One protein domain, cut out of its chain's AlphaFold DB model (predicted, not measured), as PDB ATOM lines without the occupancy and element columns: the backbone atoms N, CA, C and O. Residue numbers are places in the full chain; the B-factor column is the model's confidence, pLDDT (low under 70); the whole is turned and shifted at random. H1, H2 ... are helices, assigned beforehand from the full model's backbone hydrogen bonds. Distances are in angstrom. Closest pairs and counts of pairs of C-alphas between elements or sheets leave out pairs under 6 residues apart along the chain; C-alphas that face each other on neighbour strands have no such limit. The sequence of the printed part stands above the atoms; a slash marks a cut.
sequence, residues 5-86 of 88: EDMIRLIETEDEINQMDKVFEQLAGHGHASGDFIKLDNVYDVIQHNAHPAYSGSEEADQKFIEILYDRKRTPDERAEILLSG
ATOM      1  N   GLU A   5     143.255 142.102 140.867       95.81
ATOM      2  CA  GLU A   5     143.057 143.489 141.293       95.81
ATOM      3  C   GLU A   5     142.918 143.614 142.818       95.81
ATOM      4  O   GLU A   5     143.498 144.518 143.417       95.81
ATOM      5  N   ASP A   6     142.215 142.682 143.470       94.88
ATOM      6  CA  ASP A   6     142.131 142.666 144.935       94.88
ATOM      7  C   ASP A   6     143.503 142.402 145.570       94.88
ATOM      8  O   ASP A   6     143.867 143.059 146.541       94.88
ATOM      9  N   MET A   7     144.284 141.472 145.007       95.56
ATOM     10  CA  MET A   7     145.635 141.175 145.492       95.56
ATOM     11  C   MET A   7     146.572 142.380 145.334       95.56
ATOM     12  O   MET A   7     147.319 142.692 146.256       95.56
ATOM     13  N   ILE A   8     146.492 143.090 144.207       96.88
ATOM     14  CA  ILE A   8     147.242 144.332 143.975       96.88
ATOM     15  C   ILE A   8     146.933 145.350 145.074       96.88
ATOM     16  O   ILE A   8     147.852 145.837 145.728       96.88
ATOM     17  N   ARG A   9     145.647 145.605 145.346       96.81
ATOM     18  CA  ARG A   9     145.228 146.570 146.375       96.81
ATOM     19  C   ARG A   9     145.666 146.166 147.777       96.81
ATOM     20  O   ARG A   9     146.010 147.029 148.584       96.81
ATOM     21  N   LEU A  10     145.655 144.871 148.090       94.75
ATOM     22  CA  LEU A  10     146.169 144.379 149.368       94.75
ATOM     23  C   LEU A  10     147.672 144.632 149.490       94.75
ATOM     24  O   LEU A  10     148.114 145.111 150.529       94.75
ATOM     25  N   ILE A  11     148.444 144.381 148.433       94.44
ATOM     26  CA  ILE A  11     149.885 144.656 148.422       94.44
ATOM     27  C   ILE A  11     150.154 146.158 148.568       94.44
ATOM     28  O   ILE A  11     150.987 146.542 149.379       94.44
ATOM     29  N   GLU A  12     149.428 147.018 147.852       95.94
ATOM     30  CA  GLU A  12     149.524 148.477 148.025       95.94
ATOM     31  C   GLU A  12     149.199 148.903 149.463       95.94
ATOM     32  O   GLU A  12     149.891 149.735 150.044       95.94
ATOM     33  N   THR A  13     148.179 148.295 150.070       94.25
ATOM     34  CA  THR A  13     147.801 148.589 151.458       94.25
ATOM     35  C   THR A  13     148.889 148.150 152.442       94.25
ATOM     36  O   THR A  13     149.225 148.905 153.351       94.25
ATOM     37  N   GLU A  14     149.475 146.965 152.258       92.69
ATOM     38  CA  GLU A  14     150.609 146.485 153.062       92.69
ATOM     39  C   GLU A  14     151.844 147.387 152.894       92.69
ATOM     40  O   GLU A  14     152.585 147.630 153.848       92.69
ATOM     41  N   ASP A  15     152.066 147.930 151.694       92.56
ATOM     42  CA  ASP A  15     153.137 148.890 151.435       92.56
ATOM     43  C   ASP A  15     152.955 150.184 152.246       92.56
ATOM     44  O   ASP A  15     153.908 150.627 152.898       92.56
ATOM     45  N   GLU A  16     151.747 150.753 152.258       92.94
ATOM     46  CA  GLU A  16     151.407 151.954 153.036       92.94
ATOM     47  C   GLU A  16     151.487 151.700 154.547       92.94
ATOM     48  O   GLU A  16     152.071 152.493 155.291       92.94
ATOM     49  N   ILE A  17     150.974 150.558 155.008       89.38
ATOM     50  CA  ILE A  17     151.063 150.145 156.411       89.38
ATOM     51  C   ILE A  17     152.527 150.025 156.850       89.38
ATOM     52  O   ILE A  17     152.916 150.593 157.872       89.38
ATOM     53  N   ASN A  18     153.371 149.373 156.049       86.56
ATOM     54  CA  ASN A  18     154.795 149.255 156.350       86.56
ATOM     55  C   ASN A  18     155.487 150.625 156.442       86.56
ATOM     56  O   ASN A  18     156.421 150.810 157.226       86.56
ATOM     57  N   GLN A  19     155.053 151.592 155.632       88.00
ATOM     58  CA  GLN A  19     155.568 152.953 155.703       88.00
ATOM     59  C   GLN A  19     155.113 153.667 156.982       88.00
ATOM     60  O   GLN A  19     155.917 154.374 157.595       88.00
ATOM     61  N   MET A  20     153.867 153.461 157.414       86.94
ATOM     62  CA  MET A  20     153.370 153.968 158.695       86.94
ATOM     63  C   MET A  20     154.132 153.371 159.882       86.94
ATOM     64  O   MET A  20     154.549 154.124 160.761       86.94
ATOM     65  N   ASP A  21     154.397 152.061 159.876       83.00
ATOM     66  CA  ASP A  21     155.188 151.400 160.920       83.00
ATOM     67  C   ASP A  21     156.570 152.053 161.064       83.00
ATOM     68  O   ASP A  21     156.968 152.425 162.166       83.00
ATOM     69  N   LYS A  22     157.276 152.302 159.951       82.12
ATOM     70  CA  LYS A  22     158.584 152.990 159.969       82.12
ATOM     71  C   LYS A  22     158.510 154.386 160.586       82.12
ATOM     72  O   LYS A  22     159.444 154.810 161.266       82.12
ATOM     73  N   VAL A  23     157.426 155.122 160.338       85.75
ATOM     74  CA  VAL A  23     157.207 156.443 160.946       85.75
ATOM     75  C   VAL A  23     156.995 156.307 162.455       85.75
ATOM     76  O   VAL A  23     157.572 157.079 163.223       85.75
ATOM     77  N   PHE A  24     156.222 155.317 162.901       79.50
ATOM     78  CA  PHE A  24     156.014 155.064 164.327       79.50
ATOM     79  C   PHE A  24     157.290 154.616 165.045       79.50
ATOM     80  O   PHE A  24     157.552 155.091 166.149       79.50
ATOM     81  N   GLU A  25     158.129 153.793 164.412       77.75
ATOM     82  CA  GLU A  25     159.435 153.402 164.960       77.75
ATOM     83  C   GLU A  25     160.343 154.616 165.197       77.75
ATOM     84  O   GLU A  25     160.981 154.728 166.246       77.75
ATOM     85  N   GLN A  26     160.370 155.564 164.252       77.88
ATOM     86  CA  GLN A  26     161.119 156.815 164.407       77.88
ATOM     87  C   GLN A  26     160.581 157.675 165.556       77.88
ATOM     88  O   GLN A  26     161.362 158.327 166.248       77.88
ATOM     89  N   LEU A  27     159.261 157.678 165.762       75.50
ATOM     90  CA  LEU A  27     158.608 158.474 166.799       75.50
ATOM     91  C   LEU A  27     158.812 157.891 168.206       75.50
ATOM     92  O   LEU A  27     159.075 158.643 169.143       75.50
ATOM     93  N   ALA A  28     158.690 156.570 168.358       71.31
ATOM     94  CA  ALA A  28     158.784 155.887 169.649       71.31
ATOM     95  C   ALA A  28     160.225 155.526 170.049       71.31
ATOM     96  O   ALA A  28     160.461 155.118 171.183       71.31
ATOM     97  N   GLY A  29     161.197 155.647 169.133       65.44
ATOM     98  CA  GLY A  29     162.599 155.280 169.379       65.44
ATOM     99  C   GLY A  29     162.811 153.780 169.626       65.44
ATOM    100  O   GLY A  29     163.878 153.353 170.076       65.44
ATOM    101  N   HIS A  30     161.788 152.976 169.354       59.53
ATOM    102  CA  HIS A  30     161.709 151.560 169.656       59.53
ATOM    103  C   HIS A  30     161.218 150.843 168.399       59.53
ATOM    104  O   HIS A  30     160.090 151.050 167.958       59.53
ATOM    105  N   GLY A  31     162.098 150.043 167.791       55.72
ATOM    106  CA  GLY A  31     161.758 149.224 166.627       55.72
ATOM    107  C   GLY A  31     160.785 148.098 166.984       55.72
ATOM    108  O   GLY A  31     160.788 147.651 168.139       55.72
ATOM    109  N   HIS A  32     160.016 147.661 165.974       55.22
ATOM    110  CA  HIS A  32     159.189 146.450 165.749       55.22
ATOM    111  C   HIS A  32     158.498 145.729 166.928       55.22
ATOM    112  O   HIS A  32     157.355 145.310 166.794       55.22
ATOM    113  N   ALA A  33     159.162 145.570 168.075       52.25
ATOM    114  CA  ALA A  33     158.723 144.772 169.223       52.25
ATOM    115  C   ALA A  33     158.725 145.519 170.576       52.25
ATOM    116  O   ALA A  33     158.391 144.918 171.594       52.25
ATOM    117  N   SER A  34     159.147 146.790 170.627       53.50
ATOM    118  CA  SER A  34     159.451 147.473 171.903       53.50
ATOM    119  C   SER A  34     158.755 148.820 172.137       53.50
ATOM    120  O   SER A  34     158.926 149.398 173.208       53.50
ATOM    121  N   GLY A  35     157.995 149.331 171.164       59.28
ATOM    122  CA  GLY A  35     157.306 150.624 171.259       59.28
ATOM    123  C   GLY A  35     155.840 150.514 171.689       59.28
ATOM    124  O   GLY A  35     155.246 149.443 171.628       59.28
ATOM    125  N   ASP A  36     155.242 151.647 172.067       62.50
ATOM    126  CA  ASP A  36     153.811 151.755 172.416       62.50
ATOM    127  C   ASP A  36     152.871 151.542 171.208       62.50
ATOM    128  O   ASP A  36     151.666 151.346 171.373       62.50
ATOM    129  N   PHE A  37     153.414 151.588 169.987       62.47
ATOM    130  CA  PHE A  37     152.688 151.301 168.754       62.47
ATOM    131  C   PHE A  37     152.862 149.829 168.372       62.47
ATOM    132  O   PHE A  37     153.978 149.354 168.174       62.47
ATOM    133  N   ILE A  38     151.741 149.118 168.251       63.69
ATOM    134  CA  ILE A  38     151.697 147.746 167.741       63.69
ATOM    135  C   ILE A  38     151.749 147.806 166.212       63.69
ATOM    136  O   ILE A  38     151.045 148.620 165.609       63.69
ATOM    137  N   LYS A  39     152.569 146.942 165.605       65.31
ATOM    138  CA  LYS A  39     152.659 146.788 164.152       65.31
ATOM    139  C   LYS A  39     151.284 146.467 163.569       65.31
ATOM    140  O   LYS A  39     150.558 145.638 164.114       65.31
ATOM    141  N   LEU A  40     150.927 147.103 162.464       66.81
ATOM    142  CA  LEU A  40     149.703 146.760 161.748       66.81
ATOM    143  C   LEU A  40     150.040 145.632 160.759       66.81
ATOM    144  O   LEU A  40     150.750 145.847 159.791       66.81
ATOM    145  N   ASP A  41     149.571 144.411 161.005       67.12
ATOM    146  CA  ASP A  41     149.880 143.225 160.181       67.12
ATOM    147  C   ASP A  41     148.629 142.503 159.657       67.12
ATOM    148  O   ASP A  41     148.714 141.470 158.996       67.12
ATOM    149  N   ASN A  42     147.449 143.095 159.851       76.00
ATOM    150  CA  ASN A  42     146.173 142.492 159.458       76.00
ATOM    151  C   ASN A  42     146.072 142.182 157.949       76.00
ATOM    152  O   ASN A  42     145.278 141.336 157.545       76.00
ATOM    153  N   VAL A  43     146.826 142.893 157.101       84.88
ATOM    154  CA  VAL A  43     146.803 142.724 155.639       84.88
ATOM    155  C   VAL A  43     147.766 141.626 155.188       84.88
ATOM    156  O   VAL A  43     147.412 140.857 154.293       84.88
ATOM    157  N   TYR A  44     148.914 141.479 155.856       88.44
ATOM    158  CA  TYR A  44     149.863 140.383 155.641       88.44
ATOM    159  C   TYR A  44     149.168 139.018 155.683       88.44
ATOM    160  O   TYR A  44     149.262 138.246 154.725       88.44
ATOM    161  N   ASP A  45     148.397 138.756 156.742       88.50
ATOM    162  CA  ASP A  45     147.697 137.481 156.910       88.50
ATOM    163  C   ASP A  45     146.701 137.233 155.774       88.50
ATOM    164  O   ASP A  45     146.584 136.117 155.267       88.50
ATOM    165  N   VAL A  46     145.979 138.266 155.334       90.44
ATOM    166  CA  VAL A  46     145.007 138.144 154.238       90.44
ATOM    167  C   VAL A  46     145.710 137.816 152.921       90.44
ATOM    168  O   VAL A  46     145.215 136.973 152.168       90.44
ATOM    169  N   ILE A  47     146.867 138.427 152.652       92.44
ATOM    170  CA  ILE A  47     147.680 138.123 151.469       92.44
ATOM    171  C   ILE A  47     148.182 136.677 151.544       92.44
ATOM    172  O   ILE A  47     147.992 135.928 150.586       92.44
ATOM    173  N   GLN A  48     148.753 136.254 152.677       92.06
ATOM    174  CA  GLN A  48     149.308 134.906 152.845       92.06
ATOM    175  C   GLN A  48     148.235 133.823 152.664       92.06
ATOM    176  O   GLN A  48     148.440 132.869 151.916       92.06
ATOM    177  N   HIS A  49     147.052 134.005 153.260       92.12
ATOM    178  CA  HIS A  49     145.932 133.065 153.121       92.12
ATOM    179  C   HIS A  49     145.394 132.944 151.689       92.12
ATOM    180  O   HIS A  49     144.744 131.949 151.362       92.12
ATOM    181  N   ASN A  50     145.611 133.953 150.841       93.88
ATOM    182  CA  ASN A  50     145.130 133.970 149.459       93.88
ATOM    183  C   ASN A  50     146.239 133.760 148.420       93.88
ATOM    184  O   ASN A  50     145.944 133.730 147.223       93.88
ATOM    185  N   ALA A  51     147.489 133.607 148.856       93.31
ATOM    186  CA  ALA A  51     148.609 133.288 147.991       93.31
ATOM    187  C   ALA A  51     148.555 131.827 147.521       93.31
ATOM    188  O   ALA A  51     147.853 130.973 148.070       93.31
ATOM    189  N   HIS A  52     149.317 131.532 146.472       95.75
ATOM    190  CA  HIS A  52     149.440 130.186 145.944       95.75
ATOM    191  C   HIS A  52     149.981 129.229 147.028       95.75
ATOM    192  O   HIS A  52     150.949 129.576 147.709       95.75
ATOM    193  N   PRO A  53     149.464 127.987 147.149       93.94
ATOM    194  CA  PRO A  53     149.867 127.052 148.208       93.94
ATOM    195  C   PRO A  53     151.369 126.736 148.282       93.94
ATOM    196  O   PRO A  53     151.858 126.313 149.324       93.94
ATOM    197  N   ALA A  54     152.110 126.962 147.191       94.00
ATOM    198  CA  ALA A  54     153.569 126.819 147.131       94.00
ATOM    199  C   ALA A  54     154.335 127.756 148.088       94.00
ATOM    200  O   ALA A  54     155.529 127.558 148.294       94.00
ATOM    201  N   TYR A  55     153.659 128.761 148.644       93.31
ATOM    202  CA  TYR A  55     154.193 129.734 149.595       93.31
ATOM    203  C   TYR A  55     153.726 129.468 151.035       93.31
ATOM    204  O   TYR A  55     153.662 130.386 151.841       93.31
ATOM    205  N   SER A  56     153.339 128.225 151.346       90.44
ATOM    206  CA  SER A  56     152.854 127.833 152.671       90.44
ATOM    207  C   SER A  56     153.306 126.421 153.048       90.44
ATOM    208  O   SER A  56     153.506 125.569 152.179       90.44
ATOM    209  N   GLY A  57     153.421 126.150 154.350       89.38
ATOM    210  CA  GLY A  57     153.631 124.799 154.886       89.38
ATOM    211  C   GLY A  57     155.090 124.381 155.099       89.38
ATOM    212  O   GLY A  57     155.324 123.255 155.541       89.38
ATOM    213  N   SER A  58     156.058 125.261 154.837       93.19
ATOM    214  CA  SER A  58     157.447 125.111 155.290       93.19
ATOM    215  C   SER A  58     158.093 126.476 155.533       93.19
ATOM    216  O   SER A  58     157.665 127.477 154.959       93.19
ATOM    217  N   GLU A  59     159.153 126.505 156.343       93.06
ATOM    218  CA  GLU A  59     159.914 127.727 156.634       93.06
ATOM    219  C   GLU A  59     160.500 128.346 155.354       93.06
ATOM    220  O   GLU A  59     160.468 129.561 155.178       93.06
ATOM    221  N   GLU A  60     160.961 127.525 154.404       93.94
ATOM    222  CA  GLU A  60     161.455 128.018 153.113       93.94
ATOM    223  C   GLU A  60     160.346 128.642 152.257       93.94
ATOM    224  O   GLU A  60     160.594 129.609 151.533       93.94
ATOM    225  N   ALA A  61     159.130 128.094 152.315       92.62
ATOM    226  CA  ALA A  61     157.985 128.624 151.585       92.62
ATOM    227  C   ALA A  61     157.543 129.979 152.159       92.62
ATOM    228  O   ALA A  61     157.322 130.922 151.393       92.62
ATOM    229  N   ASP A  62     157.505 130.091 153.488       90.62
ATOM    230  CA  ASP A  62     157.178 131.327 154.202       90.62
ATOM    231  C   ASP A  62     158.252 132.404 153.972       90.62
ATOM    232  O   ASP A  62     157.940 133.562 153.687       90.62
ATOM    233  N   GLN A  63     159.533 132.028 153.994       93.25
ATOM    234  CA  GLN A  63     160.629 132.948 153.693       93.25
ATOM    235  C   GLN A  63     160.525 133.493 152.263       93.25
ATOM    236  O   GLN A  63     160.659 134.694 152.028       93.25
ATOM    237  N   LYS A  64     160.216 132.623 151.299       94.75
ATOM    238  CA  LYS A  64     160.029 133.013 149.900       94.75
ATOM    239  C   LYS A  64     158.825 133.934 149.710       94.75
ATOM    240  O   LYS A  64     158.896 134.871 148.917       94.75
ATOM    241  N   PHE A  65     157.733 133.688 150.436       94.88
ATOM    242  CA  PHE A  65     156.572 134.577 150.467       94.88
ATOM    243  C   PHE A  65     156.969 135.991 150.900       94.88
ATOM    244  O   PHE A  65     156.685 136.956 150.190       94.88
ATOM    245  N   ILE A  66     157.675 136.099 152.030       93.31
ATOM    246  CA  ILE A  66     158.160 137.368 152.587       93.31
ATOM    247  C   ILE A  66     159.072 138.075 151.579       93.31
ATOM    248  O   ILE A  66     158.895 139.265 151.323       93.31
ATOM    249  N   GLU A  67     160.010 137.355 150.962       94.94
ATOM    250  CA  GLU A  67     160.914 137.918 149.954       94.94
ATOM    251  C   GLU A  67     160.162 138.543 148.781       94.94
ATOM    252  O   GLU A  67     160.489 139.655 148.377       94.94
ATOM    253  N   ILE A  68     159.134 137.869 148.259       96.06
ATOM    254  CA  ILE A  68     158.325 138.388 147.152       96.06
ATOM    255  C   ILE A  68     157.484 139.580 147.612       96.06
ATOM    256  O   ILE A  68     157.480 140.621 146.953       96.06
ATOM    257  N   LEU A  69     156.777 139.445 148.737       94.50
ATOM    258  CA  LEU A  69     155.871 140.474 149.242       94.50
ATOM    259  C   LEU A  69     156.614 141.787 149.510       94.50
ATOM    260  O   LEU A  69     156.115 142.858 149.155       94.50
ATOM    261  N   TYR A  70     157.815 141.703 150.082       92.44
ATOM    262  CA  TYR A  70     158.645 142.852 150.438       92.44
ATOM    263  C   TYR A  70     159.669 143.260 149.363       92.44
ATOM    264  O   TYR A  70     160.417 144.219 149.582       92.44
ATOM    265  N   ASP A  71     159.682 142.630 148.181       94.50
ATOM    266  CA  ASP A  71     160.519 143.056 147.048       94.50
ATOM    267  C   ASP A  71     159.973 144.338 146.401       94.50
ATOM    268  O   ASP A  71     159.335 144.331 145.347       94.50
ATOM    269  N   ARG A  72     160.266 145.480 147.024       88.06
ATOM    270  CA  ARG A  72     159.874 146.812 146.535       88.06
ATOM    271  C   ARG A  72     160.588 147.233 145.240       88.06
ATOM    272  O   ARG A  72     160.356 148.341 144.765       88.06
ATOM    273  N   LYS A  73     161.465 146.400 144.659       95.00
ATOM    274  CA  LYS A  73     161.989 146.634 143.299       95.00
ATOM    275  C   LYS A  73     160.970 146.251 142.224       95.00
ATOM    276  O   LYS A  73     161.117 146.699 141.090       95.00
ATOM    277  N   ARG A  74     159.972 145.438 142.581       94.56
ATOM    278  CA  ARG A  74     158.858 145.018 141.728       94.56
ATOM    279  C   ARG A  74     157.610 145.838 142.014       94.56
ATOM    280  O   ARG A  74     157.383 146.277 143.146       94.56
ATOM    281  N   THR A  75     156.765 146.006 141.003       96.56
ATOM    282  CA  THR A  75     155.466 146.663 141.196       96.56
ATOM    283  C   THR A  75     154.519 145.782 142.026       96.56
ATOM    284  O   THR A  75     154.750 144.573 142.160       96.56
ATOM    285  N   PRO A  76     153.455 146.349 142.623       96.44
ATOM    286  CA  PRO A  76     152.383 145.559 143.228       96.44
ATOM    287  C   PRO A  76     151.805 144.500 142.276       96.44
ATOM    288  O   PRO A  76     151.630 143.359 142.689       96.44
ATOM    289  N   ASP A  77     151.602 144.831 140.998       95.56
ATOM    290  CA  ASP A  77     151.118 143.908 139.961       95.56
ATOM    291  C   ASP A  77     152.043 142.706 139.761       95.56
ATOM    292  O   ASP A  77     151.592 141.563 139.754       95.56
ATOM    293  N   GLU A  78     153.350 142.946 139.632       96.25
ATOM    294  CA  GLU A  78     154.332 141.875 139.447       96.25
ATOM    295  C   GLU A  78     154.380 140.946 140.663       96.25
ATOM    296  O   GLU A  78     154.470 139.726 140.514       96.25
ATOM    297  N   ARG A  79     154.298 141.513 141.872       96.44
ATOM    298  CA  ARG A  79     154.249 140.736 143.117       96.44
ATOM    299  C   ARG A  79     152.947 139.946 143.226       96.44
ATOM    300  O   ARG A  79     153.000 138.765 143.559       96.44
ATOM    301  N   ALA A  80     151.806 140.550 142.894       96.00
ATOM    302  CA  ALA A  80     150.509 139.877 142.878       96.00
ATOM    303  C   ALA A  80     150.506 138.690 141.908       96.00
ATOM    304  O   ALA A  80     150.076 137.599 142.276       96.00
ATOM    305  N   GLU A  81     151.038 138.872 140.697       95.31
ATOM    306  CA  GLU A  81     151.128 137.812 139.691       95.31
ATOM    307  C   GLU A  81     151.990 136.640 140.178       95.31
ATOM    308  O   GLU A  81     151.593 135.480 140.053       95.31
ATOM    309  N   ILE A  82     153.152 136.909 140.782       95.44
ATOM    310  CA  ILE A  82     154.017 135.860 141.341       95.44
ATOM    311  C   ILE A  82     153.294 135.123 142.476       95.44
ATOM    312  O   ILE A  82     153.200 133.893 142.453       95.44
ATOM    313  N   LEU A  83     152.739 135.869 143.438       95.12
ATOM    314  CA  LEU A  83     152.073 135.310 144.615       95.12
ATOM    315  C   LEU A  83     150.841 134.478 144.253       95.12
ATOM    316  O   LEU A  83     150.598 133.458 144.894       95.12
ATOM    317  N   LEU A  84     150.086 134.861 143.220       95.25
ATOM    318  CA  LEU A  84     148.907 134.121 142.764       95.25
ATOM    319  C   LEU A  84     149.256 132.936 141.857       95.25
ATOM    320  O   LEU A  84     148.591 131.900 141.918       95.25
ATOM    321  N   SER A  85     150.286 133.061 141.016       92.88
ATOM    322  CA  SER A  85     150.647 132.022 140.042       92.88
ATOM    323  C   SER A  85     151.545 130.920 140.609       92.88
ATOM    324  O   SER A  85     151.635 129.845 140.009       92.88
ATOM    325  N   GLY A  86     152.239 131.174 141.725       87.38
ATOM    326  CA  GLY A  86     153.214 130.239 142.295       87.38
ATOM    327  C   GLY A  86     154.497 130.102 141.470       87.38
ATOM    328  O   GLY A  86     155.299 129.200 141.725       87.38
TER     329      GLY A  86
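What this domain is: This is residues 5 to 86 of the 88 residues of an uncharacterized protein of Lachnospiraceae bacterium (UniProt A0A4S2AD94). One long helix, H1, has three short helices, H2, H3 and H4, gathered near its first half; H2 and H4 pack on it there, and H3 pairs with H4. The second half of H1 runs on beyond this cluster, and the long loop of residues 29 to 41 folds back from its end to H2. The printed part has 82 residues with four named helices in the order H1, H2, H3, H4 and no named strand, and its class is all helix. It is compact, with a radius of gyration of the C-alphas of 13.5 A, and the C-alphas span 39 by 26 by 21 A.

Where its parts are: H1 covers residues 5 to 28 and is 34.7 A long from first to last C-alpha, from C-alpha 5 at (143.057, 143.489, 141.293) to C-alpha 28 at (158.784, 155.887, 169.649). H2 covers residues 42 to 50 and is 13.2 A long. H3 covers residues 59 to 69 and is 15.3 A long. H4 covers residues 76 to 85, is 14.0 A long and ends with C-alpha 85 at (150.647, 132.022, 140.042).

How they stand to each other: H1 touches H2 with residues 7 to 14 alone; the closest C-alphas, those of Glu 14 and Val 43, are 5.9 A apart. The two form a helical hairpin at a shallow tilt of 32 degrees, opposite ways. H1 touches H4 with residues 7 to 12 alone, and the C-alphas of Ile 8 and Pro 76 come closest, at 5.3 A. Their tilt is steep, 59 degrees, opposite ways. H3 and H4 touch and form a second helical hairpin, with the closest C-alphas, those of Ile 68 and Arg 79, 6.2 A apart; they run opposite ways at a shallow tilt of 32 degrees, only just short of steep. H1 and H3 are close but not clearly touching, about perpendicular at 89 degrees, with the C-alphas of Ile 11 and Leu 69 closest at 7.3 A. H2 and H3 are close but not clearly touching, with the C-alphas of Gln 48 and Phe 65 closest at 7.7 A. H2 and H4 are also close but not clearly touching, with the C-alphas of Asn 50 and Leu 84 closest at 7.7 A. Two of the 3 touching pairs are at a shallow tilt, and the helix packing is mostly aligned, but only just. In H1, H3 and H4 every O i to N i+4 pair is within hydrogen-bond range; in H2 it is 4 of 5.

The domain as a whole: The two C-alphas farthest apart, those of Gly 29 and Ser 85, are 39.3 A from each other. The printed part, residues 5 to 86, has no cut. The link from H1 to H2, 13 residues, is long; those from H2 to H3 and from H3 to H4 are short. The mean pLDDT of the printed part is 86.4, and the 13 residues under 70 are residues 29 to 41.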